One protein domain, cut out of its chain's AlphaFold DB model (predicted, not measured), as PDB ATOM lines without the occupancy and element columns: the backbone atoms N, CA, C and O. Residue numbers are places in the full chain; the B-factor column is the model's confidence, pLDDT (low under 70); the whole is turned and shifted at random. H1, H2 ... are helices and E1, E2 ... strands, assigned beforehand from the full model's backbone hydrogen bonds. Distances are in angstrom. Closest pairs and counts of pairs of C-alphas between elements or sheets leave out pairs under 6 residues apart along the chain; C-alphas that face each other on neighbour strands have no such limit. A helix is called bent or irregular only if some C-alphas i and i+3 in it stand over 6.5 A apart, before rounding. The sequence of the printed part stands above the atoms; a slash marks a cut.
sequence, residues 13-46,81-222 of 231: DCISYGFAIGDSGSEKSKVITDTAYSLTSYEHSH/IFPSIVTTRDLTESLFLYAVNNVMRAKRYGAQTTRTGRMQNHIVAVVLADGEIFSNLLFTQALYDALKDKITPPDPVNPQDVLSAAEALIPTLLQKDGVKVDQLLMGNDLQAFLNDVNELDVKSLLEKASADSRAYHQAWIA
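This is residues 13 to 46 and 81 to 222 of the 231 residues of the protein "Type I-D CRISPR-associated protein Cas7/Csc2" of Anaerolineales bacterium (UniProt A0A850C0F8). Two lobes stand on either side of a small middle, the strand pair E3 and E4 with H3 beside it: one lobe holds the long helix H7, the short helix H1 and the strand hairpin E1 and E2, the other the crossing helices H4 and H5 and the strand pair E5 and E6. H6 runs from that strand pair towards H3, and a loop round residues 110 to 117 reaches outward. The printed part has 176 residues, in the order H1 E1 E2 E3 H2 E4 H3 E5 H4 H5 E6 H6 H7, with three antiparallel sheets of two strands; the class is mostly helix. It is compact, radius of gyration of the C-alphas 18.1 A, spanning 56 by 42 by 34 A.

H1, residues 13 to 16, only just touches H7, residues 202 to 221, with 3 pairs of C-alphas within 8 A, closest Ile 15 and Ser 213, 5.9 A. E1, residues 19 to 21, and E2, residues 25 to 27, form an antiparallel hairpin, N 21 to O 25 being 2.9 A. E3, residues 31 to 33, is antiparallel to E4, residues 86 to 88, N 32 to O 87 being 2.8 A. H2, residues 42 to 45, touches no helix. H3, residues 93 to 105, touches H7 with residues 94 to 98 alone, closest C-alphas Ser 94 and Ala 209, 4.9 A, at a steep tilt of 53 degrees, opposite ways. E5, residues 126 to 129, is antiparallel to E6, residues 181 to 185, N 128 to O 183 being 2.8 A. H4, residues 136 to 150, touches H5, residues 159 to 177, closest C-alphas Leu 143 and Ala 165, 6.5 A, at a steep tilt of 48 degrees, opposite ways. H6, residues 187 to 199, only just touches H3, with 3 pairs of C-alphas within 8 A, closest Asn 101 and Val 197, 7.0 A, about perpendicular at 86 degrees. Every O i to N i+4 pair is within hydrogen-bond range in H3, H6 and H7, but 9 of 11 in H4 and 13 of 15 in H5; H1 and H2 are too short for one.

H1 begins at C-alpha 13, (11.367, -10.620, 36.501). H3 measures 18.1 A, H6 18.5 A and H7 26.4 A, ending at C-alpha 221, (23.442, -3.448, 39.727). H4, 20.6 A, is irregular, C-alphas 146 and 149 being 8.0 A apart; H5, 25.7 A, only just is, with 6.8 A between C-alphas 168 and 171.

The C-alphas farthest apart, Asp 149 and Ala 222, are 56.0 A apart. Residues 47 to 80 are not printed; C-alphas 46 and 81 are 12.2 A apart. H3 to E5 is a long link of 20 residues. Residues 111 to 116 have pLDDT under 70.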
ATOM      1  N   ASP A  13      11.214 -10.340  37.934       95.44
ATOM      2  CA  ASP A  13      11.367 -10.620  36.501       95.44
ATOM      3  C   ASP A  13      12.701 -10.140  35.924       95.44
ATOM      4  O   ASP A  13      13.375 -10.889  35.227       95.44
ATOM      5  N   CYS A  14      13.109  -8.904  36.233       94.88
ATOM      6  CA  CYS A  14      14.370  -8.351  35.737       94.88
ATOM      7  C   CYS A  14      15.577  -9.146  36.256       94.88
ATOM      8  O   CYS A  14      16.553  -9.302  35.532       94.88
ATOM      9  N   ILE A  15      15.527  -9.624  37.503       96.06
ATOM     10  CA  ILE A  15      16.644 -10.353  38.118       96.06
ATOM     11  C   ILE A  15      16.677 -11.825  37.687       96.06
ATOM     12  O   ILE A  15      17.759 -12.367  37.473       96.06
ATOM     13  N   SER A  16      15.516 -12.465  37.530       96.62
ATOM     14  CA  SER A  16      15.418 -13.880  37.157       96.62
ATOM     15  C   SER A  16      15.526 -14.105  35.648       96.62
ATOM     16  O   SER A  16      16.285 -14.968  35.213       96.62
ATOM     17  N   TYR A  17      14.804 -13.329  34.836       95.00
ATOM     18  CA  TYR A  17      14.766 -13.486  33.373       95.00
ATOM     19  C   TYR A  17      15.743 -12.556  32.636       95.00
ATOM     20  O   TYR A  17      15.936 -12.676  31.427       95.00
ATOM     21  N   GLY A  18      16.404 -11.656  33.365       93.69
ATOM     22  CA  GLY A  18      17.388 -10.729  32.822       93.69
ATOM     23  C   GLY A  18      16.777  -9.502  32.142       93.69
ATOM     24  O   GLY A  18      15.562  -9.356  31.984       93.69
ATOM     25  N   PHE A  19      17.653  -8.581  31.749       92.62
ATOM     26  CA  PHE A  19      17.304  -7.389  30.977       92.62
ATOM     27  C   PHE A  19      18.519  -6.882  30.201       92.62
ATOM     28  O   PHE A  19      19.666  -7.109  30.585       92.62
ATOM     29  N   ALA A  20      18.271  -6.118  29.140       89.56
ATOM     30  CA  ALA A  20      19.304  -5.382  28.426       89.56
ATOM     31  C   ALA A  20      18.828  -3.949  28.182       89.56
ATOM     32  O   ALA A  20      17.858  -3.724  27.461       89.56
ATOM     33  N   ILE A  21      19.500  -2.977  28.800       85.19
ATOM     34  CA  ILE A  21      19.219  -1.552  28.625       85.19
ATOM     35  C   ILE A  21      20.490  -0.907  28.079       85.19
ATOM     36  O   ILE A  21      21.359  -0.562  28.874       85.19
ATOM     37  N   GLY A  22      20.571  -0.734  26.754       79.19
ATOM     38  CA  GLY A  22      21.680  -0.112  26.003       79.19
ATOM     39  C   GLY A  22      22.869   0.366  26.849       79.19
ATOM     40  O   GLY A  22      23.687  -0.438  27.288       79.19
ATOM     41  N   ASP A  23      22.916   1.667  27.138       72.38
ATOM     42  CA  ASP A  23      24.028   2.289  27.876       72.38
ATOM     43  C   ASP A  23      23.927   2.173  29.412       72.38
ATOM     44  O   ASP A  23      24.797   2.649  30.143       72.38
ATOM     45  N   SER A  24      22.844   1.593  29.935       72.06
ATOM     46  CA  SER A  24      22.558   1.534  31.379       72.06
ATOM     47  C   SER A  24      22.900   0.190  32.022       72.06
ATOM     48  O   SER A  24      22.856   0.087  33.246       72.06
ATOM     49  N   GLY A  25      23.279  -0.807  31.218       82.69
ATOM     50  CA  GLY A  25      23.729  -2.122  31.664       82.69
ATOM     51  C   GLY A  25      22.788  -3.256  31.263       82.69
ATOM     52  O   GLY A  25      21.688  -3.052  30.741       82.69
ATOM     53  N   SER A  26      23.240  -4.478  31.507       90.25
ATOM     54  CA  SER A  26      22.481  -5.696  31.251       90.25
ATOM     55  C   SER A  26      22.735  -6.720  32.348       90.25
ATOM     56  O   SER A  26      23.827  -6.781  32.911       90.25
ATOM     57  N   GLU A  27      21.719  -7.528  32.630       92.69
ATOM     58  CA  GLU A  27      21.819  -8.706  33.485       92.69
ATOM     59  C   GLU A  27      21.443  -9.923  32.643       92.69
ATOM     60  O   GLU A  27      20.397  -9.939  31.984       92.69
ATOM     61  N   LYS A  28      22.309 -10.940  32.637       93.06
ATOM     62  CA  LYS A  28      22.023 -12.195  31.935       93.06
ATOM     63  C   LYS A  28      20.884 -12.924  32.636       93.06
ATOM     64  O   LYS A  28      20.860 -12.976  33.862       93.06
ATOM     65  N   SER A  29      20.024 -13.577  31.856       94.94
ATOM     66  CA  SER A  29      18.995 -14.439  32.428       94.94
ATOM     67  C   SER A  29      19.610 -15.513  33.329       94.94
ATOM     68  O   SER A  29      20.675 -16.089  33.043       94.94
ATOM     69  N   LYS A  30      18.922 -15.750  34.439       96.31
ATOM     70  CA  LYS A  30      19.158 -16.842  35.377       96.31
ATOM     71  C   LYS A  30      18.233 -18.022  35.093       96.31
ATOM     72  O   LYS A  30      18.542 -19.123  35.522       96.31
ATOM     73  N   VAL A  31      17.151 -17.800  34.343       96.75
ATOM     74  CA  VAL A  31      16.266 -18.835  33.798       96.75
ATOM     75  C   VAL A  31      16.594 -19.040  32.319       96.75
ATOM     76  O   VAL A  31      16.427 -18.137  31.498       96.75
ATOM     77  N   ILE A  32      17.092 -20.218  31.978       94.44
ATOM     78  CA  ILE A  32      17.562 -20.580  30.645       94.44
ATOM     79  C   ILE A  32      16.607 -21.627  30.081       94.44
ATOM     80  O   ILE A  32      16.308 -22.631  30.726       94.44
ATOM     81  N   THR A  33      16.123 -21.373  28.872       90.00
ATOM     82  CA  THR A  33      15.235 -22.272  28.136       90.00
ATOM     83  C   THR A  33      15.735 -22.402  26.711       90.00
ATOM     84  O   THR A  33      16.031 -21.387  26.078       90.00
ATOM     85  N   ASP A  34      15.788 -23.628  26.206       88.81
ATOM     86  CA  ASP A  34      16.077 -23.906  24.801       88.81
ATOM     87  C   ASP A  34      14.776 -24.097  23.998       88.81
ATOM     88  O   ASP A  34      13.670 -24.119  24.547       88.81
ATOM     89  N   THR A  35      14.907 -24.246  22.686       92.50
ATOM     90  CA  THR A  35      13.818 -24.580  21.768       92.50
ATOM     91  C   THR A  35      13.140 -25.875  22.210       92.50
ATOM     92  O   THR A  35      13.798 -26.892  22.429       92.50
ATOM     93  N   ALA A  36      11.819 -25.844  22.365       93.69
ATOM     94  CA  ALA A  36      11.030 -27.038  22.640       93.69
ATOM     95  C   ALA A  36      10.597 -27.677  21.313       93.69
ATOM     96  O   ALA A  36       9.959 -27.025  20.486       93.69
ATOM     97  N   TYR A  37      10.952 -28.944  21.111       95.00
ATOM     98  CA  TYR A  37      10.628 -29.697  19.898       95.00
ATOM     99  C   TYR A  37       9.334 -30.486  20.098       95.00
ATOM    100  O   TYR A  37       9.129 -31.065  21.166       95.00
ATOM    101  N   SER A  38       8.471 -30.528  19.082       94.25
ATOM    102  CA  SER A  38       7.279 -31.378  19.109       94.25
ATOM    103  C   SER A  38       7.675 -32.854  19.130       94.25
ATOM    104  O   SER A  38       8.602 -33.275  18.441       94.25
ATOM    105  N   LEU A  39       6.951 -33.654  19.912       94.06
ATOM    106  CA  LEU A  39       7.137 -35.105  19.944       94.06
ATOM    107  C   LEU A  39       6.666 -35.783  18.642       94.06
ATOM    108  O   LEU A  39       7.184 -36.827  18.261       94.06
ATOM    109  N   THR A  40       5.680 -35.193  17.963       92.44
ATOM    110  CA  THR A  40       5.157 -35.647  16.666       92.44
ATOM    111  C   THR A  40       5.757 -34.840  15.513       92.44
ATOM    112  O   THR A  40       6.236 -33.718  15.709       92.44
ATOM    113  N   SER A  41       5.748 -35.410  14.300       88.56
ATOM    114  CA  SER A  41       6.285 -34.736  13.108       88.56
ATOM    115  C   SER A  41       5.483 -33.483  12.750       88.56
ATOM    116  O   SER A  41       4.353 -33.296  13.211       88.56
ATOM    117  N   TYR A  42       6.065 -32.622  11.916       85.44
ATOM    118  CA  TYR A  42       5.439 -31.368  11.503       85.44
ATOM    119  C   TYR A  42       4.066 -31.601  10.855       85.44
ATOM    120  O   TYR A  42       3.088 -31.003  11.284       85.44
ATOM    121  N   GLU A  43       3.962 -32.569   9.944       81.94
ATOM    122  CA  GLU A  43       2.733 -32.902   9.205       81.94
ATOM    123  C   GLU A  43       1.569 -33.333  10.107       81.94
ATOM    124  O   GLU A  43       0.414 -33.245   9.709       81.94
ATOM    125  N   HIS A  44       1.870 -33.818  11.313       78.62
ATOM    126  CA  HIS A  44       0.871 -34.287  12.276       78.62
ATOM    127  C   HIS A  44       0.632 -33.296  13.414       78.62
ATOM    128  O   HIS A  44      -0.398 -33.343  14.084       78.62
ATOM    129  N   SER A  45       1.602 -32.419  13.667       80.31
ATOM    130  CA  SER A  45       1.499 -31.390  14.696       80.31
ATOM    131  C   SER A  45       0.903 -30.091  14.174       80.31
ATOM    132  O   SER A  45       0.555 -29.257  15.000       80.31
ATOM    133  N   HIS A  46       0.785 -29.913  12.857       82.44
ATOM    134  CA  HIS A  46       0.390 -28.655  12.235       82.44
ATOM    135  C   HIS A  46      -0.763 -28.830  11.241       82.44
ATOM    136  O   HIS A  46      -0.784 -29.763  10.441       82.44
ATOM    137  N   ILE A  81       2.696 -32.554  22.138       95.50
ATOM    138  CA  ILE A  81       3.540 -32.566  23.334       95.50
ATOM    139  C   ILE A  81       4.886 -31.926  23.007       95.50
ATOM    140  O   ILE A  81       5.512 -32.272  22.006       95.50
ATOM    141  N   PHE A  82       5.338 -31.034  23.890       96.12
ATOM    142  CA  PHE A  82       6.607 -30.319  23.783       96.12
ATOM    143  C   PHE A  82       7.470 -30.589  25.024       96.12
ATOM    144  O   PHE A  82       7.364 -29.859  26.016       96.12
ATOM    145  N   PRO A  83       8.299 -31.647  25.013       97.25
ATOM    146  CA  PRO A  83       9.269 -31.877  26.074       97.25
ATOM    147  C   PRO A  83      10.233 -30.690  26.176       97.25
ATOM    148  O   PRO A  83      10.732 -30.182  25.170       97.25
ATOM    149  N   SER A  84      10.464 -30.210  27.397       96.62
ATOM    150  CA  SER A  84      11.323 -29.052  27.642       96.62
ATOM    151  C   SER A  84      11.991 -29.122  29.009       96.62
ATOM    152  O   SER A  84      11.423 -29.632  29.974       96.62
ATOM    153  N   ILE A  85      13.207 -28.591  29.065       96.75
ATOM    154  CA  ILE A  85      14.014 -28.399  30.259       96.75
ATOM    155  C   ILE A  85      14.136 -26.891  30.488       96.75
ATOM    156  O   ILE A  85      14.426 -26.116  29.571       96.75
ATOM    157  N   VAL A  86      13.887 -26.477  31.729       96.69
ATOM    158  CA  VAL A  86      14.081 -25.104  32.199       96.69
ATOM    159  C   VAL A  86      15.202 -25.135  33.224       96.69
ATOM    160  O   VAL A  86      15.027 -25.655  34.324       96.69
ATOM    161  N   THR A  87      16.349 -24.572  32.867       96.31
ATOM    162  CA  THR A  87      17.523 -24.526  33.741       96.31
ATOM    163  C   THR A  87      17.519 -23.219  34.515       96.31
ATOM    164  O   THR A  87      17.412 -22.143  33.930       96.31
ATOM    165  N   THR A  88      17.665 -23.280  35.836       96.50
ATOM    166  CA  THR A  88      17.833 -22.085  36.669       96.50
ATOM    167  C   THR A  88      19.205 -22.070  37.325       96.50
ATOM    168  O   THR A  88      19.615 -23.085  37.878       96.50
ATOM    169  N   ARG A  89      19.887 -20.922  37.325       94.62
ATOM    170  CA  ARG A  89      21.190 -20.733  37.985       94.62
ATOM    171  C   ARG A  89      21.169 -19.535  38.930       94.62
ATOM    172  O   ARG A  89      20.593 -18.505  38.598       94.62
ATOM    173  N   ASP A  90      21.826 -19.651  40.080       93.44
ATOM    174  CA  ASP A  90      22.028 -18.553  41.040       93.44
ATOM    175  C   ASP A  90      20.735 -17.854  41.516       93.44
ATOM    176  O   ASP A  90      20.734 -16.649  41.793       93.44
ATOM    177  N   LEU A  91      19.614 -18.579  41.585       96.56
ATOM    178  CA  LEU A  91      18.375 -18.064  42.168       96.56
ATOM    179  C   LEU A  91      18.380 -18.294  43.679       96.56
ATOM    180  O   LEU A  91      18.764 -19.362  44.151       96.56
ATOM    181  N   THR A  92      17.904 -17.310  44.440       97.31
ATOM    182  CA  THR A  92      17.501 -17.570  45.825       97.31
ATOM    183  C   THR A  92      16.293 -18.504  45.830       97.31
ATOM    184  O   THR A  92      15.574 -18.609  44.833       97.31
ATOM    185  N   GLU A  93      16.022 -19.141  46.965       96.75
ATOM    186  CA  GLU A  93      14.856 -20.015  47.129       96.75
ATOM    187  C   GLU A  93      13.552 -19.316  46.699       96.75
ATOM    188  O   GLU A  93      12.785 -19.865  45.911       96.75
ATOM    189  N   SER A  94      13.334 -18.064  47.120       97.88
ATOM    190  CA  SER A  94      12.130 -17.304  46.758       97.88
ATOM    191  C   SER A  94      12.022 -17.066  45.249       97.88
ATOM    192  O   SER A  94      10.925 -17.134  44.695       97.88
ATOM    193  N   LEU A  95      13.140 -16.782  44.569       98.00
ATOM    194  CA  LEU A  95      13.154 -16.566  43.120       98.00
ATOM    195  C   LEU A  95      13.008 -17.874  42.334       98.00
ATOM    196  O   LEU A  95      12.371 -17.876  41.280       98.00
ATOM    197  N   PHE A  96      13.540 -18.983  42.849       97.81
ATOM    198  CA  PHE A  96      13.315 -20.315  42.293       97.81
ATOM    199  C   PHE A  96      11.836 -20.707  42.398       97.81
ATOM    200  O   PHE A  96      11.209 -21.015  41.385       97.81
ATOM    201  N   LEU A  97      11.241 -20.591  43.589       97.75
ATOM    202  CA  LEU A  97       9.816 -20.855  43.810       97.75
ATOM    203  C   LEU A  97       8.930 -19.930  42.968       97.75
ATOM    204  O   LEU A  97       7.913 -20.368  42.436       97.75
ATOM    205  N   TYR A  98       9.328 -18.668  42.790       97.19
ATOM    206  CA  TYR A  98       8.663 -17.741  41.877       97.19
ATOM    207  C   TYR A  98       8.662 -18.261  40.429       97.19
ATOM    208  O   TYR A  98       7.606 -18.294  39.794       97.19
ATOM    209  N   ALA A  99       9.807 -18.731  39.920       97.19
ATOM    210  CA  ALA A  99       9.911 -19.293  38.575       97.19
ATOM    211  C   ALA A  99       9.092 -20.589  38.415       97.19
ATOM    212  O   ALA A  99       8.355 -20.724  37.436       97.19
ATOM    213  N   VAL A 100       9.150 -21.507  39.389       97.12
ATOM    214  CA  VAL A 100       8.336 -22.737  39.398       97.12
ATOM    215  C   VAL A 100       6.846 -22.394  39.374       97.12
ATOM    216  O   VAL A 100       6.092 -22.934  38.566       97.12
ATOM    217  N   ASN A 101       6.416 -21.437  40.198       95.56
ATOM    218  CA  ASN A 101       5.023 -21.010  40.264       95.56
ATOM    219  C   ASN A 101       4.551 -20.370  38.942       95.56
ATOM    220  O   ASN A 101       3.429 -20.621  38.496       95.56
ATOM    221  N   ASN A 102       5.417 -19.604  38.267       94.69
ATOM    222  CA  ASN A 102       5.141 -19.083  36.926       94.69
ATOM    223  C   ASN A 102       4.931 -20.216  35.914       94.69
ATOM    224  O   ASN A 102       3.944 -20.190  35.178       94.69
ATOM    225  N   VAL A 103       5.798 -21.235  35.910       95.56
ATOM    226  CA  VAL A 103       5.641 -22.418  35.049       95.56
ATOM    227  C   VAL A 103       4.331 -23.142  35.367       95.56
ATOM    228  O   VAL A 103       3.557 -23.423  34.459       95.56
ATOM    229  N   MET A 104       4.001 -23.393  36.633       94.69
ATOM    230  CA  MET A 104       2.757 -24.090  36.994       94.69
ATOM    231  C   MET A 104       1.489 -23.322  36.587       94.69
ATOM    232  O   MET A 104       0.468 -23.925  36.248       94.69
ATOM    233  N   ARG A 105       1.526 -21.985  36.629       92.25
ATOM    234  CA  ARG A 105       0.352 -21.131  36.375       92.25
ATOM    235  C   ARG A 105       0.227 -20.663  34.925       92.25
ATOM    236  O   ARG A 105      -0.859 -20.221  34.535       92.25
ATOM    237  N   ALA A 106       1.281 -20.772  34.120       91.94
ATOM    238  CA  ALA A 106       1.262 -20.412  32.708       91.94
ATOM    239  C   ALA A 106       0.349 -21.357  31.906       91.94
ATOM    240  O   ALA A 106       0.618 -22.544  31.753       91.94
ATOM    241  N   LYS A 107      -0.755 -20.812  31.381       90.31
ATOM    242  CA  LYS A 107      -1.722 -21.555  30.547       90.31
ATOM    243  C   LYS A 107      -1.835 -21.027  29.126       90.31
ATOM    244  O   LYS A 107      -2.345 -21.731  28.265       90.31
ATOM    245  N   ARG A 108      -1.446 -19.775  28.888       88.50
ATOM    246  CA  ARG A 108      -1.584 -19.099  27.594       88.50
ATOM    247  C   ARG A 108      -0.196 -18.836  27.036       88.50
ATOM    248  O   ARG A 108       0.559 -18.090  27.648       88.50
ATOM    249  N   TYR A 109       0.096 -19.443  25.893       86.88
ATOM    250  CA  TYR A 109       1.364 -19.302  25.189       86.88
ATOM    251  C   TYR A 109       1.138 -18.699  23.808       86.88
ATOM    252  O   TYR A 109       0.245 -19.115  23.068       86.88
ATOM    253  N   GLY A 110       1.963 -17.714  23.469       80.00
ATOM    254  CA  GLY A 110       1.897 -16.989  22.206       80.00
ATOM    255  C   GLY A 110       1.815 -15.479  22.407       80.00
ATOM    256  O   GLY A 110       1.371 -14.987  23.442       80.00
ATOM    257  N   ALA A 111       2.256 -14.742  21.391       66.12
ATOM    258  CA  ALA A 111       2.325 -13.283  21.423       66.12
ATOM    259  C   ALA A 111       0.969 -12.603  21.157       66.12
ATOM    260  O   ALA A 111       0.766 -11.450  21.532       66.12
ATOM    261  N   GLN A 112       0.034 -13.300  20.504       60.34
ATOM    262  CA  GLN A 112      -1.286 -12.748  20.210       60.34
ATOM    263  C   GLN A 112      -2.190 -12.840  21.440       60.34
ATOM    264  O   GLN A 112      -2.383 -13.912  22.011       60.34
ATOM    265  N   THR A 113      -2.774 -11.709  21.825       56.19
ATOM    266  CA  THR A 113      -3.554 -11.553  23.063       56.19
ATOM    267  C   THR A 113      -4.977 -12.114  22.973       56.19
ATOM    268  O   THR A 113      -5.571 -12.428  24.002       56.19
ATOM    269  N   THR A 114      -5.533 -12.261  21.763       56.28
ATOM    270  CA  THR A 114      -6.934 -12.670  21.534       56.28
ATOM    271  C   THR A 114      -7.086 -14.098  20.999       56.28
ATOM    272  O   THR A 114      -8.071 -14.760  21.323       56.28
ATOM    273  N   ARG A 115      -6.113 -14.601  20.226       59.84
ATOM    274  CA  ARG A 115      -6.065 -15.968  19.669       59.84
ATOM    275  C   ARG A 115      -4.801 -16.694  20.136       59.84
ATOM    276  O   ARG A 115      -3.871 -16.918  19.373       59.84
ATOM    277  N   THR A 116      -4.748 -16.995  21.429       64.75
ATOM    278  CA  THR A 116      -3.591 -17.637  22.071       64.75
ATOM    279  C   THR A 116      -3.787 -19.147  22.186       64.75
ATOM    280  O   THR A 116      -4.886 -19.593  22.527       64.75
ATOM    281  N   GLY A 117      -2.720 -19.927  21.995       77.00
ATOM    282  CA  GLY A 117      -2.717 -21.356  22.303       77.00
ATOM    283  C   GLY A 117      -2.822 -21.586  23.811       77.00
ATOM    284  O   GLY A 117      -2.182 -20.890  24.609       77.00
ATOM    285  N   ARG A 118      -3.660 -22.544  24.223       87.81
ATOM    286  CA  ARG A 118      -3.731 -22.982  25.619       87.81
ATOM    287  C   ARG A 118      -2.878 -24.231  25.790       87.81
ATOM    288  O   ARG A 118      -3.150 -25.233  25.143       87.81
ATOM    289  N   MET A 119      -1.904 -24.172  26.687       91.25
ATOM    290  CA  MET A 119      -1.068 -25.318  27.044       91.25
ATOM    291  C   MET A 119      -1.345 -25.752  28.480       91.25
ATOM    292  O   MET A 119      -1.836 -24.973  29.307       91.25
ATOM    293  N   GLN A 120      -1.030 -27.010  28.759       93.19
ATOM    294  CA  GLN A 120      -0.991 -27.559  30.101       93.19
ATOM    295  C   GLN A 120       0.436 -28.011  30.383       93.19
ATOM    296  O   GLN A 120       0.970 -28.872  29.690       93.19
ATOM    297  N   ASN A 121       1.044 -27.409  31.399       95.31
ATOM    298  CA  ASN A 121       2.382 -27.774  31.828       95.31
ATOM    299  C   ASN A 121       2.318 -28.964  32.784       95.31
ATOM    300  O   ASN A 121       1.534 -28.960  33.735       95.31
ATOM    301  N   HIS A 122       3.183 -29.947  32.548       95.94
ATOM    302  CA  HIS A 122       3.400 -31.084  33.433       95.94
ATOM    303  C   HIS A 122       4.869 -31.093  33.851       95.94
ATOM    304  O   HIS A 122       5.743 -31.402  33.043       95.94
ATOM    305  N   ILE A 123       5.145 -30.721  35.101       97.44
ATOM    306  CA  ILE A 123       6.489 -30.848  35.666       97.44
ATOM    307  C   ILE A 123       6.681 -32.322  36.026       97.44
ATOM    308  O   ILE A 123       5.918 -32.857  36.826       97.44
ATOM    309  N   VAL A 124       7.669 -32.966  35.404       97.31
ATOM    310  CA  VAL A 124       7.944 -34.410  35.550       97.31
ATOM    311  C   VAL A 124       9.132 -34.716  36.459       97.31
ATOM    312  O   VAL A 124       9.230 -35.815  36.994       97.31
ATOM    313  N   ALA A 125      10.027 -33.746  36.644       98.12
ATOM    314  CA  ALA A 125      11.153 -33.832  37.561       98.12
ATOM    315  C   ALA A 125      11.637 -32.433  37.953       98.12
ATOM    316  O   ALA A 125      11.479 -31.475  37.192       98.12
ATOM    317  N   VAL A 126      12.278 -32.339  39.117       98.00
ATOM    318  CA  VAL A 126      13.146 -31.214  39.497       98.00
ATOM    319  C   VAL A 126      14.506 -31.793  39.858       98.00
ATOM    320  O   VAL A 126      14.589 -32.719  40.665       98.00
ATOM    321  N   VAL A 127      15.564 -31.265  39.246       97.62
ATOM    322  CA  VAL A 127      16.930 -31.776  39.400       97.62
ATOM    323  C   VAL A 127      17.822 -30.662  39.930       97.62
ATOM    324  O   VAL A 127      17.900 -29.594  39.328       97.62
ATOM    325  N   LEU A 128      18.499 -30.924  41.044       96.81
ATOM    326  CA  LEU A 128      19.611 -30.122  41.534       96.81
ATOM    327  C   LEU A 128      20.907 -30.859  41.194       96.81
ATOM    328  O   LEU A 128      21.140 -31.965  41.688       96.81
ATOM    329  N   ALA A 129      21.726 -30.253  40.341       96.06
ATOM    330  CA  ALA A 129      22.980 -30.825  39.870       96.06
ATOM    331  C   ALA A 129      24.074 -29.755  39.751       96.06
ATOM    332  O   ALA A 129      23.787 -28.557  39.739       96.06
ATOM    333  N   ASP A 130      25.327 -30.196  39.642       94.56
ATOM    334  CA  ASP A 130      26.509 -29.336  39.498       94.56
ATOM    335  C   ASP A 130      26.789 -28.865  38.057       94.56
ATOM    336  O   ASP A 130      27.736 -28.112  37.820       94.56
ATOM    337  N   GLY A 131      25.953 -29.269  37.098       92.25
ATOM    338  CA  GLY A 131      26.073 -28.921  35.686       92.25
ATOM    339  C   GLY A 131      24.735 -28.951  34.947       92.25
ATOM    340  O   GLY A 131      23.708 -29.357  35.494       92.25
ATOM    341  N   GLU A 132      24.752 -28.501  33.691       91.75
ATOM    342  CA  GLU A 132      23.600 -28.632  32.795       91.75
ATOM    343  C   GLU A 132      23.361 -30.105  32.446       91.75
ATOM    344  O   GLU A 132      24.300 -30.862  32.208       91.75
ATOM    345  N   ILE A 133      22.088 -30.492  32.418       95.31
ATOM    346  CA  ILE A 133      21.640 -31.830  32.025       95.31
ATOM    347  C   ILE A 133      21.308 -31.863  30.526       95.31
ATOM    348  O   ILE A 133      21.401 -30.850  29.830       95.31
ATOM    349  N   PHE A 134      20.900 -33.028  30.036       95.88
ATOM    350  CA  PHE A 134      20.498 -33.294  28.663       95.88
ATOM    351  C   PHE A 134      19.596 -32.202  28.063       95.88
ATOM    352  O   PHE A 134      18.739 -31.609  28.720       95.88
ATOM    353  N   SER A 135      19.766 -31.968  26.761       95.44
ATOM    354  CA  SER A 135      19.037 -30.932  26.029       95.44
ATOM    355  C   SER A 135      17.582 -31.310  25.738       95.44
ATOM    356  O   SER A 135      17.208 -32.488  25.733       95.44
ATOM    357  N   ASN A 136      16.770 -30.304  25.389       97.25
ATOM    358  CA  ASN A 136      15.392 -30.507  24.927       97.25
ATOM    359  C   ASN A 136      15.336 -31.475  23.742       97.25
ATOM    360  O   ASN A 136      14.479 -32.352  23.702       97.25
ATOM    361  N   LEU A 137      16.272 -31.344  22.796       96.38
ATOM    362  CA  LEU A 137      16.346 -32.214  21.627       96.38
ATOM    363  C   LEU A 137      16.580 -33.675  22.023       96.38
ATOM    364  O   LEU A 137      15.850 -34.551  21.563       96.38
ATOM    365  N   LEU A 138      17.568 -33.934  22.889       96.75
ATOM    366  CA  LEU A 138      17.884 -35.292  23.329       96.75
ATOM    367  C   LEU A 138      16.713 -35.906  24.102       96.75
ATOM    368  O   LEU A 138      16.385 -37.075  23.895       96.75
ATOM    369  N   PHE A 139      16.045 -35.120  24.947       97.81
ATOM    370  CA  PHE A 139      14.880 -35.595  25.685       97.81
ATOM    371  C   PHE A 139      13.706 -35.933  24.762       97.81
ATOM    372  O   PHE A 139      13.115 -37.006  24.889       97.81
ATOM    373  N   THR A 140      13.406 -35.069  23.786       97.81
ATOM    374  CA  THR A 140      12.364 -35.331  22.785       97.81
ATOM    375  C   THR A 140      12.685 -36.570  21.949       97.81
ATOM    376  O   THR A 140      11.800 -37.398  21.743       97.81
ATOM    377  N   GLN A 141      13.935 -36.749  21.512       97.44
ATOM    378  CA  GLN A 141      14.363 -37.933  20.758       97.44
ATOM    379  C   GLN A 141      14.232 -39.218  21.582       97.44
ATOM    380  O   GLN A 141      13.672 -40.199  21.101       97.44
ATOM    381  N   ALA A 142      14.677 -39.202  22.840       98.06
ATOM    382  CA  ALA A 142      14.566 -40.357  23.727       98.06
ATOM    383  C   ALA A 142      13.100 -40.740  23.995       98.06
ATOM    384  O   ALA A 142      12.759 -41.924  23.996       98.06
ATOM    385  N   LEU A 143      12.224 -39.747  24.186       98.12
ATOM    386  CA  LEU A 143      10.784 -39.971  24.316       98.12
ATOM    387  C   LEU A 143      10.181 -40.539  23.031       98.12
ATOM    388  O   LEU A 143       9.405 -41.489  23.102       98.12
ATOM    389  N   TYR A 144      10.545 -39.990  21.871       97.06
ATOM    390  CA  TYR A 144      10.086 -40.495  20.580       97.06
ATOM    391  C   TYR A 144      10.487 -41.960  20.391       97.06
ATOM    392  O   TYR A 144       9.633 -42.794  20.113       97.06
ATOM    393  N   ASP A 145      11.752 -42.306  20.632       97.56
ATOM    394  CA  ASP A 145      12.246 -43.677  20.487       97.56
ATOM    395  C   ASP A 145      11.530 -44.665  21.418       97.56
ATOM    396  O   ASP A 145      11.251 -45.798  21.016       97.56
ATOM    397  N   ALA A 146      11.201 -44.234  22.640       97.44
ATOM    398  CA  ALA A 146      10.470 -45.037  23.620       97.44
ATOM    399  C   ALA A 146       8.975 -45.199  23.288       97.44
ATOM    400  O   ALA A 146       8.341 -46.147  23.754       97.44
ATOM    401  N   LEU A 147       8.402 -44.275  22.513       96.31
ATOM    402  CA  LEU A 147       6.964 -44.191  22.258       96.31
ATOM    403  C   LEU A 147       6.577 -44.400  20.796       96.31
ATOM    404  O   LEU A 147       5.386 -44.423  20.513       96.31
ATOM    405  N   LYS A 148       7.525 -44.569  19.873       94.25
ATOM    406  CA  LYS A 148       7.272 -44.646  18.423       94.25
ATOM    407  C   LYS A 148       6.181 -45.645  18.031       94.25
ATOM    408  O   LYS A 148       5.387 -45.344  17.152       94.25
ATOM    409  N   ASP A 149       6.080 -46.777  18.730       93.62
ATOM    410  CA  ASP A 149       5.067 -47.811  18.465       93.62
ATOM    411  C   ASP A 149       3.668 -47.437  19.000       93.62
ATOM    412  O   ASP A 149       2.675 -48.085  18.675       93.62
ATOM    413  N   LYS A 150       3.586 -46.398  19.839       91.62
ATOM    414  CA  LYS A 150       2.356 -45.799  20.381       91.62
ATOM    415  C   LYS A 150       1.981 -44.482  19.691       91.62
ATOM    416  O   LYS A 150       0.917 -43.935  19.970       91.62
ATOM    417  N   ILE A 151       2.850 -43.948  18.833       90.81
ATOM    418  CA  ILE A 151       2.572 -42.757  18.033       90.81
ATOM    419  C   ILE A 151       1.931 -43.242  16.735       90.81
ATOM    420  O   ILE A 151       2.622 -43.649  15.804       90.81
ATOM    421  N   THR A 152       0.601 -43.188  16.687       88.88
ATOM    422  CA  THR A 152      -0.190 -43.622  15.529       88.88
ATOM    423  C   THR A 152      -0.953 -42.429  14.970       88.88
ATOM    424  O   THR A 152      -2.088 -42.188  15.371       88.88
ATOM    425  N   PRO A 153      -0.360 -41.639  14.064       84.38
ATOM    426  CA  PRO A 153      -1.076 -40.506  13.513       84.38
ATOM    427  C   PRO A 153      -2.316 -40.939  12.707       84.38
ATOM    428  O   PRO A 153      -2.288 -41.999  12.077       84.38
ATOM    429  N   PRO A 154      -3.395 -40.133  12.689       83.25
ATOM    430  CA  PRO A 154      -3.513 -38.785  13.252       83.25
ATOM    431  C   PRO A 154      -3.905 -38.757  14.740       83.25
ATOM    432  O   PRO A 154      -4.204 -37.683  15.263       83.25
ATOM    433  N   ASP A 155      -3.937 -39.905  15.424       86.62
ATOM    434  CA  ASP A 155      -4.391 -39.962  16.810       86.62
ATOM    435  C   ASP A 155      -3.424 -39.205  17.734       86.62
ATOM    436  O   ASP A 155      -2.197 -39.333  17.615       86.62
ATOM    437  N   PRO A 156      -3.948 -38.405  18.679       88.00
ATOM    438  CA  PRO A 156      -3.106 -37.636  19.570       88.00
ATOM    439  C   PRO A 156      -2.388 -38.552  20.566       88.00
ATOM    440  O   PRO A 156      -2.960 -39.501  21.107       88.00
ATOM    441  N   VAL A 157      -1.130 -38.227  20.866       91.00
ATOM    442  CA  VAL A 157      -0.320 -39.006  21.811       91.00
ATOM    443  C   VAL A 157      -0.917 -38.893  23.211       91.00
ATOM    444  O   VAL A 157      -1.172 -37.792  23.703       91.00
ATOM    445  N   ASN A 158      -1.138 -40.026  23.871       93.56
ATOM    446  CA  ASN A 158      -1.668 -40.055  25.229       93.56
ATOM    447  C   ASN A 158      -0.655 -39.446  26.222       93.56
ATOM    448  O   ASN A 158       0.441 -39.995  26.377       93.56
ATOM    449  N   PRO A 159      -1.000 -38.365  26.951       94.50
ATOM    450  CA  PRO A 159      -0.084 -37.727  27.891       94.50
ATOM    451  C   PRO A 159       0.420 -38.684  28.972       94.50
ATOM    452  O   PRO A 159       1.574 -38.586  29.370       94.50
ATOM    453  N   GLN A 160      -0.397 -39.645  29.417       95.44
ATOM    454  CA  GLN A 160       0.005 -40.565  30.481       95.44
ATOM    455  C   GLN A 160       1.115 -41.526  30.039       95.44
ATOM    456  O   GLN A 160       2.002 -41.846  30.833       95.44
ATOM    457  N   ASP A 161       1.102 -41.954  28.774       96.38
ATOM    458  CA  ASP A 161       2.184 -42.761  28.204       96.38
ATOM    459  C   ASP A 161       3.491 -41.963  28.165       96.38
ATOM    460  O   ASP A 161       4.552 -42.499  28.482       96.38
ATOM    461  N   VAL A 162       3.405 -40.667  27.855       97.12
ATOM    462  CA  VAL A 162       4.568 -39.770  27.832       97.12
ATOM    463  C   VAL A 162       5.116 -39.510  29.225       97.12
ATOM    464  O   VAL A 162       6.325 -39.591  29.414       97.12
ATOM    465  N   LEU A 163       4.251 -39.248  30.206       96.81
ATOM    466  CA  LEU A 163       4.663 -39.069  31.599       96.81
ATOM    467  C   LEU A 163       5.363 -40.329  32.127       96.81
ATOM    468  O   LEU A 163       6.444 -40.233  32.700       96.81
ATOM    469  N   SER A 164       4.808 -41.508  31.840       96.88
ATOM    470  CA  SER A 164       5.400 -42.788  32.252       96.88
ATOM    471  C   SER A 164       6.754 -43.044  31.571       96.88
ATOM    472  O   SER A 164       7.696 -43.518  32.203       96.88
ATOM    473  N   ALA A 165       6.880 -42.708  30.281       97.81
ATOM    474  CA  ALA A 165       8.150 -42.807  29.564       97.81
ATOM    475  C   ALA A 165       9.192 -41.815  30.104       97.81
ATOM    476  O   ALA A 165      10.352 -42.184  30.281       97.81
ATOM    477  N   ALA A 166       8.787 -40.582  30.417       97.94
ATOM    478  CA  ALA A 166       9.655 -39.580  31.027       97.94
ATOM    479  C   ALA A 166      10.186 -40.053  32.388       97.94
ATOM    480  O   ALA A 166      11.392 -39.976  32.625       97.94
ATOM    481  N   GLU A 167       9.320 -40.607  33.242       96.50
ATOM    482  CA  GLU A 167       9.713 -41.159  34.543       96.50
ATOM    483  C   GLU A 167      10.787 -42.250  34.424       96.50
ATOM    484  O   GLU A 167      11.731 -42.281  35.214       96.50
ATOM    485  N   ALA A 168      10.694 -43.108  33.404       97.19
ATOM    486  CA  ALA A 168      11.685 -44.152  33.151       97.19
ATOM    487  C   ALA A 168      12.996 -43.616  32.539       97.19
ATOM    488  O   ALA A 168      14.084 -44.121  32.834       97.19
ATOM    489  N   LEU A 169      12.913 -42.607  31.665       98.06
ATOM    490  CA  LEU A 169      14.055 -42.108  30.896       98.06
ATOM    491  C   LEU A 169      14.945 -41.148  31.686       98.06
ATOM    492  O   LEU A 169      16.166 -41.230  31.551       98.06
ATOM    493  N   ILE A 170      14.367 -40.262  32.503       97.69
ATOM    494  CA  ILE A 170      15.108 -39.184  33.178       97.69
ATOM    495  C   ILE A 170      16.301 -39.714  33.993       97.69
ATOM    496  O   ILE A 170      17.409 -39.237  33.749       97.69
ATOM    497  N   PRO A 171      16.166 -40.732  34.871       95.88
ATOM    498  CA  PRO A 171      17.313 -41.249  35.623       95.88
ATOM    499  C   PRO A 171      18.430 -41.787  34.720       95.88
ATOM    500  O   PRO A 171      19.613 -41.584  34.988       95.88
ATOM    501  N   THR A 172      18.053 -42.437  33.615       95.88
ATOM    502  CA  THR A 172      19.002 -43.004  32.648       95.88
ATOM    503  C   THR A 172      19.731 -41.912  31.869       95.88
ATOM    504  O   THR A 172      20.927 -42.035  31.609       95.88
ATOM    505  N   LEU A 173      19.028 -40.845  31.476       97.25
ATOM    506  CA  LEU A 173      19.626 -39.710  30.774       97.25
ATOM    507  C   LEU A 173      20.574 -38.932  31.698       97.25
ATOM    508  O   LEU A 173      21.716 -38.702  31.315       97.25
ATOM    509  N   LEU A 174      20.164 -38.658  32.942       96.44
ATOM    510  CA  LEU A 174      21.017 -38.007  33.945       96.44
ATOM    511  C   LEU A 174      22.314 -38.788  34.197       96.44
ATOM    512  O   LEU A 174      23.391 -38.202  34.274       96.44
ATOM    513  N   GLN A 175      22.231 -40.119  34.284       93.69
ATOM    514  CA  GLN A 175      23.416 -40.961  34.455       93.69
ATOM    515  C   GLN A 175      24.390 -40.848  33.269       93.69
ATOM    516  O   GLN A 175      25.603 -40.928  33.466       93.69
ATOM    517  N   LYS A 176      23.877 -40.675  32.044       94.56
ATOM    518  CA  LYS A 176      24.697 -40.546  30.829       94.56
ATOM    519  C   LYS A 176      25.389 -39.191  30.716       94.56
ATOM    520  O   LYS A 176      26.486 -39.149  30.168       94.56
ATOM    521  N   ASP A 177      24.784 -38.126  31.237       91.31
ATOM    522  CA  ASP A 177      25.372 -36.780  31.199       91.31
ATOM    523  C   ASP A 177      26.613 -36.650  32.090       91.31
ATOM    524  O   ASP A 177      27.442 -35.767  31.883       91.31
ATOM    525  N   GLY A 178      26.772 -37.541  33.076       87.44
ATOM    526  CA  GLY A 178      27.943 -37.551  33.954       87.44
ATOM    527  C   GLY A 178      27.995 -36.378  34.936       87.44
ATOM    528  O   GLY A 178      29.056 -36.114  35.499       87.44
ATOM    529  N   VAL A 179      26.869 -35.691  35.150       92.69
ATOM    530  CA  VAL A 179      26.723 -34.655  36.180       92.69
ATOM    531  C   VAL A 179      26.537 -35.279  37.561       92.69
ATOM    532  O   VAL A 179      25.986 -36.376  37.707       92.69
ATOM    533  N   LYS A 180      26.952 -34.565  38.606       94.56
ATOM    534  CA  LYS A 180      26.637 -34.946  39.979       94.56
ATOM    535  C   LYS A 180      25.243 -34.432  40.320       94.56
ATOM    536  O   LYS A 180      25.024 -33.232  40.453       94.56
ATOM    537  N   VAL A 181      24.308 -35.357  40.501       96.69
ATOM    538  CA  VAL A 181      22.951 -35.048  40.960       96.69
ATOM    539  C   VAL A 181      22.935 -35.034  42.489       96.69
ATOM    540  O   VAL A 181      23.089 -36.079  43.120       96.69
ATOM    541  N   ASP A 182      22.762 -33.853  43.081       95.81
ATOM    542  CA  ASP A 182      22.646 -33.676  44.534       95.81
ATOM    543  C   ASP A 182      21.224 -33.973  45.027       95.81
ATOM    544  O   ASP A 182      21.041 -34.520  46.115       95.81
ATOM    545  N   GLN A 183      20.211 -33.640  44.221       96.56
ATOM    546  CA  GLN A 183      18.813 -33.931  44.527       96.56
ATOM    547  C   GLN A 183      18.014 -34.181  43.248       96.56
ATOM    548  O   GLN A 183      18.132 -33.444  42.270       96.56
ATOM    549  N   LEU A 184      17.164 -35.205  43.274       97.38
ATOM    550  CA  LEU A 184      16.223 -35.530  42.207       97.38
ATOM    551  C   LEU A 184      14.837 -35.710  42.821       97.38
ATOM    552  O   LEU A 184      14.618 -36.658  43.571       97.38
ATOM    553  N   LEU A 185      13.910 -34.809  42.502       98.19
ATOM    554  CA  LEU A 185      12.502 -34.952  42.858       98.19
ATOM    555  C   LEU A 185      11.749 -35.542  41.669       98.19
ATOM    556  O   LEU A 185      11.673 -34.917  40.611       98.19
ATOM    557  N   MET A 186      11.174 -36.729  41.858       97.44
ATOM    558  CA  MET A 186      10.306 -37.425  40.901       97.44
ATOM    559  C   MET A 186       9.192 -38.164  41.652       97.44
ATOM    560  O   MET A 186       9.276 -38.345  42.868       97.44
ATOM    561  N   GLY A 187       8.142 -38.587  40.943       94.94
ATOM    562  CA  GLY A 187       7.038 -39.355  41.526       94.94
ATOM    563  C   GLY A 187       6.410 -38.665  42.744       94.94
ATOM    564  O   GLY A 187       6.054 -37.487  42.687       94.94
ATOM    565  N   ASN A 188       6.303 -39.390  43.860       96.62
ATOM    566  CA  ASN A 188       5.653 -38.895  45.079       96.62
ATOM    567  C   ASN A 188       6.366 -37.683  45.699       96.62
ATOM    568  O   ASN A 188       5.691 -36.771  46.169       96.62
ATOM    569  N   ASP A 189       7.701 -37.644  45.675       97.25
ATOM    570  CA  ASP A 189       8.469 -36.538  46.265       97.25
ATOM    571  C   ASP A 189       8.273 -35.249  45.463       97.25
ATOM    572  O   ASP A 189       8.094 -34.168  46.025       97.25
ATOM    573  N   LEU A 190       8.228 -35.373  44.133       98.00
ATOM    574  CA  LEU A 190       7.868 -34.261  43.262       98.00
ATOM    575  C   LEU A 190       6.433 -33.807  43.518       98.00
ATOM    576  O   LEU A 190       6.180 -32.611  43.613       98.00
ATOM    577  N   GLN A 191       5.491 -34.741  43.634       97.06
ATOM    578  CA  GLN A 191       4.094 -34.398  43.874       97.06
ATOM    579  C   GLN A 191       3.908 -33.671  45.211       97.06
ATOM    580  O   GLN A 191       3.183 -32.680  45.257       97.06
ATOM    581  N   ALA A 192       4.587 -34.119  46.271       97.88
ATOM    582  CA  ALA A 192       4.596 -33.440  47.562       97.88
ATOM    583  C   ALA A 192       5.136 -32.009  47.427       97.88
ATOM    584  O   ALA A 192       4.444 -31.062  47.790       97.88
ATOM    585  N   PHE A 193       6.297 -31.840  46.787       97.81
ATOM    586  CA  PHE A 193       6.875 -30.521  46.536       97.81
ATOM    587  C   PHE A 193       5.937 -29.601  45.737       97.81
ATOM    588  O   PHE A 193       5.735 -28.444  46.101       97.81
ATOM    589  N   LEU A 194       5.328 -30.091  44.655       97.31
ATOM    590  CA  LEU A 194       4.420 -29.284  43.835       97.31
ATOM    591  C   LEU A 194       3.126 -28.920  44.577       97.31
ATOM    592  O   LEU A 194       2.587 -27.836  44.348       97.31
ATOM    593  N   ASN A 195       2.635 -29.790  45.464       96.81
ATOM    594  CA  ASN A 195       1.501 -29.475  46.333       96.81
ATOM    595  C   ASN A 195       1.866 -28.356  47.312       96.81
ATOM    596  O   ASN A 195       1.130 -27.372  47.382       96.81
ATOM    597  N   ASP A 196       3.031 -28.444  47.957       96.06
ATOM    598  CA  ASP A 196       3.531 -27.395  48.849       96.06
ATOM    599  C   ASP A 196       3.629 -26.052  48.109       96.06
ATOM    600  O   ASP A 196       3.126 -25.037  48.588       96.06
ATOM    601  N   VAL A 197       4.192 -26.045  46.891       95.06
ATOM    602  CA  VAL A 197       4.281 -24.842  46.040       95.06
ATOM    603  C   VAL A 197       2.900 -24.272  45.705       95.06
ATOM    604  O   VAL A 197       2.722 -23.052  45.670       95.06
ATOM    605  N   ASN A 198       1.914 -25.130  45.444       93.12
ATOM    606  CA  ASN A 198       0.556 -24.706  45.110       93.12
ATOM    607  C   ASN A 198      -0.194 -24.115  46.318       93.12
ATOM    608  O   ASN A 198      -1.034 -23.230  46.137       93.12
ATOM    609  N   GLU A 199       0.124 -24.581  47.527       94.38
ATOM    610  CA  GLU A 199      -0.445 -24.108  48.795       94.38
ATOM    611  C   GLU A 199       0.239 -22.846  49.348       94.38
ATOM    612  O   GLU A 199      -0.294 -22.210  50.260       94.38
ATOM    613  N   LEU A 200       1.382 -22.433  48.783       92.81
ATOM    614  CA  LEU A 200       2.066 -21.202  49.183       92.81
ATOM    615  C   LEU A 200       1.143 -19.977  49.093       92.81
ATOM    616  O   LEU A 200       0.481 -19.733  48.077       92.81
ATOM    617  N   ASP A 201       1.206 -19.120  50.116       95.56
ATOM    618  CA  ASP A 201       0.660 -17.769  50.011       95.56
ATOM    619  C   ASP A 201       1.442 -16.983  48.954       95.56
ATOM    620  O   ASP A 201       2.568 -16.521  49.172       95.56
ATOM    621  N   VAL A 202       0.811 -16.815  47.791       94.31
ATOM    622  CA  VAL A 202       1.381 -16.110  46.641       94.31
ATOM    623  C   VAL A 202       1.801 -14.695  47.025       94.31
ATOM    624  O   VAL A 202       2.816 -14.212  46.529       94.31
ATOM    625  N   LYS A 203       1.073 -14.026  47.928       96.56
ATOM    626  CA  LYS A 203       1.442 -12.675  48.354       96.56
ATOM    627  C   LYS A 203       2.774 -12.688  49.103       96.56
ATOM    628  O   LYS A 203       3.682 -11.953  48.714       96.56
ATOM    629  N   SER A 204       2.914 -13.544  50.114       96.75
ATOM    630  CA  SER A 204       4.166 -13.693  50.858       96.75
ATOM    631  C   SER A 204       5.336 -14.096  49.955       96.75
ATOM    632  O   SER A 204       6.422 -13.526  50.068       96.75
ATOM    633  N   LEU A 205       5.121 -15.019  49.008       96.94
ATOM    634  CA  LEU A 205       6.144 -15.402  48.029       96.94
ATOM    635  C   LEU A 205       6.615 -14.196  47.204       96.94
ATOM    636  O   LEU A 205       7.817 -13.979  47.065       96.94
ATOM    637  N   LEU A 206       5.684 -13.390  46.681       96.81
ATOM    638  CA  LEU A 206       6.013 -12.204  45.886       96.81
ATOM    639  C   LEU A 206       6.738 -11.133  46.711       96.81
ATOM    640  O   LEU A 206       7.640 -10.474  46.195       96.81
ATOM    641  N   GLU A 207       6.377 -10.961  47.981       98.12
ATOM    642  CA  GLU A 207       7.065 -10.045  48.893       98.12
ATOM    643  C   GLU A 207       8.515 -10.484  49.142       98.12
ATOM    644  O   GLU A 207       9.425  -9.661  49.016       98.12
ATOM    645  N   LYS A 208       8.746 -11.779  49.402       98.25
ATOM    646  CA  LYS A 208      10.093 -12.349  49.574       98.25
ATOM    647  C   LYS A 208      10.924 -12.262  48.295       98.25
ATOM    648  O   LYS A 208      12.027 -11.729  48.323       98.25
ATOM    649  N   ALA A 209      10.373 -12.686  47.158       98.12
ATOM    650  CA  ALA A 209      11.043 -12.595  45.861       98.12
ATOM    651  C   ALA A 209      11.414 -11.144  45.506       98.12
ATOM    652  O   ALA A 209      12.500 -10.885  44.995       98.12
ATOM    653  N   SER A 210      10.533 -10.184  45.810       97.88
ATOM    654  CA  SER A 210      10.782  -8.748  45.623       97.88
ATOM    655  C   SER A 210      11.871  -8.213  46.558       97.88
ATOM    656  O   SER A 210      12.659  -7.350  46.164       97.88
ATOM    657  N   ALA A 211      11.940  -8.706  47.797       98.31
ATOM    658  CA  ALA A 211      13.016  -8.365  48.720       98.31
ATOM    659  C   ALA A 211      14.368  -8.897  48.215       98.31
ATOM    660  O   ALA A 211      15.315  -8.116  48.108       98.31
ATOM    661  N   ASP A 212      14.426 -10.169  47.815       98.25
ATOM    662  CA  ASP A 212      15.624 -10.815  47.267       98.25
ATOM    663  C   ASP A 212      16.112 -10.108  45.995       98.25
ATOM    664  O   ASP A 212      17.292  -9.771  45.870       98.25
ATOM    665  N   SER A 213      15.200  -9.799  45.067       97.56
ATOM    666  CA  SER A 213      15.543  -9.129  43.810       97.56
ATOM    667  C   SER A 213      16.076  -7.710  44.040       97.56
ATOM    668  O   SER A 213      17.026  -7.279  43.383       97.56
ATOM    669  N   ARG A 214      15.515  -6.975  45.008       97.44
ATOM    670  CA  ARG A 214      16.018  -5.644  45.384       97.44
ATOM    671  C   ARG A 214      17.363  -5.724  46.088       97.44
ATOM    672  O   ARG A 214      18.219  -4.891  45.803       97.44
ATOM    673  N   ALA A 215      17.557  -6.698  46.974       97.38
ATOM    674  CA  ALA A 215      18.838  -6.917  47.634       97.38
ATOM    675  C   ALA A 215      19.936  -7.209  46.599       97.38
ATOM    676  O   ALA A 215      20.985  -6.567  46.626       97.38
ATOM    677  N   TYR A 216      19.652  -8.080  45.624       96.19
ATOM    678  CA  TYR A 216      20.552  -8.343  44.501       96.19
ATOM    679  C   TYR A 216      20.852  -7.074  43.698       96.19
ATOM    680  O   TYR A 216      22.015  -6.756  43.453       96.19
ATOM    681  N   HIS A 217      19.821  -6.306  43.330       94.75
ATOM    682  CA  HIS A 217      20.003  -5.049  42.607       94.75
ATOM    683  C   HIS A 217      20.914  -4.075  43.364       94.75
ATOM    684  O   HIS A 217      21.819  -3.507  42.763       94.75
ATOM    685  N   GLN A 218      20.710  -3.889  44.670       95.19
ATOM    686  CA  GLN A 218      21.553  -2.996  45.473       95.19
ATOM    687  C   GLN A 218      23.003  -3.475  45.561       95.19
ATOM    688  O   GLN A 218      23.915  -2.656  45.531       95.19
ATOM    689  N   ALA A 219      23.218  -4.788  45.654       93.94
ATOM    690  CA  ALA A 219      24.553  -5.358  45.774       93.94
ATOM    691  C   ALA A 219      25.343  -5.326  44.454       93.94
ATOM    692  O   ALA A 219      26.553  -5.108  44.483       93.94
ATOM    693  N   TRP A 220      24.677  -5.538  43.312       91.38
ATOM    694  CA  TRP A 220      25.366  -5.863  42.054       91.38
ATOM    695  C   TRP A 220      25.050  -4.945  40.869       91.38
ATOM    696  O   TRP A 220      25.842  -4.887  39.931       91.38
ATOM    697  N   ILE A 221      23.922  -4.229  40.885       90.00
ATOM    698  CA  ILE A 221      23.442  -3.448  39.727       90.00
ATOM    699  C   ILE A 221      23.464  -1.942  40.010       90.00
ATOM    700  O   ILE A 221      23.816  -1.145  39.137       90.00
ATOM    701  N   ALA A 222      23.089  -1.528  41.221       87.88
ATOM    702  CA  ALA A 222      23.067  -0.128  41.609       87.88
ATOM    703  C   ALA A 222      24.474   0.480  41.500       87.88
ATOM    704  O   ALA A 222      25.458  -0.065  42.002       87.88
TER     705      ALA A 222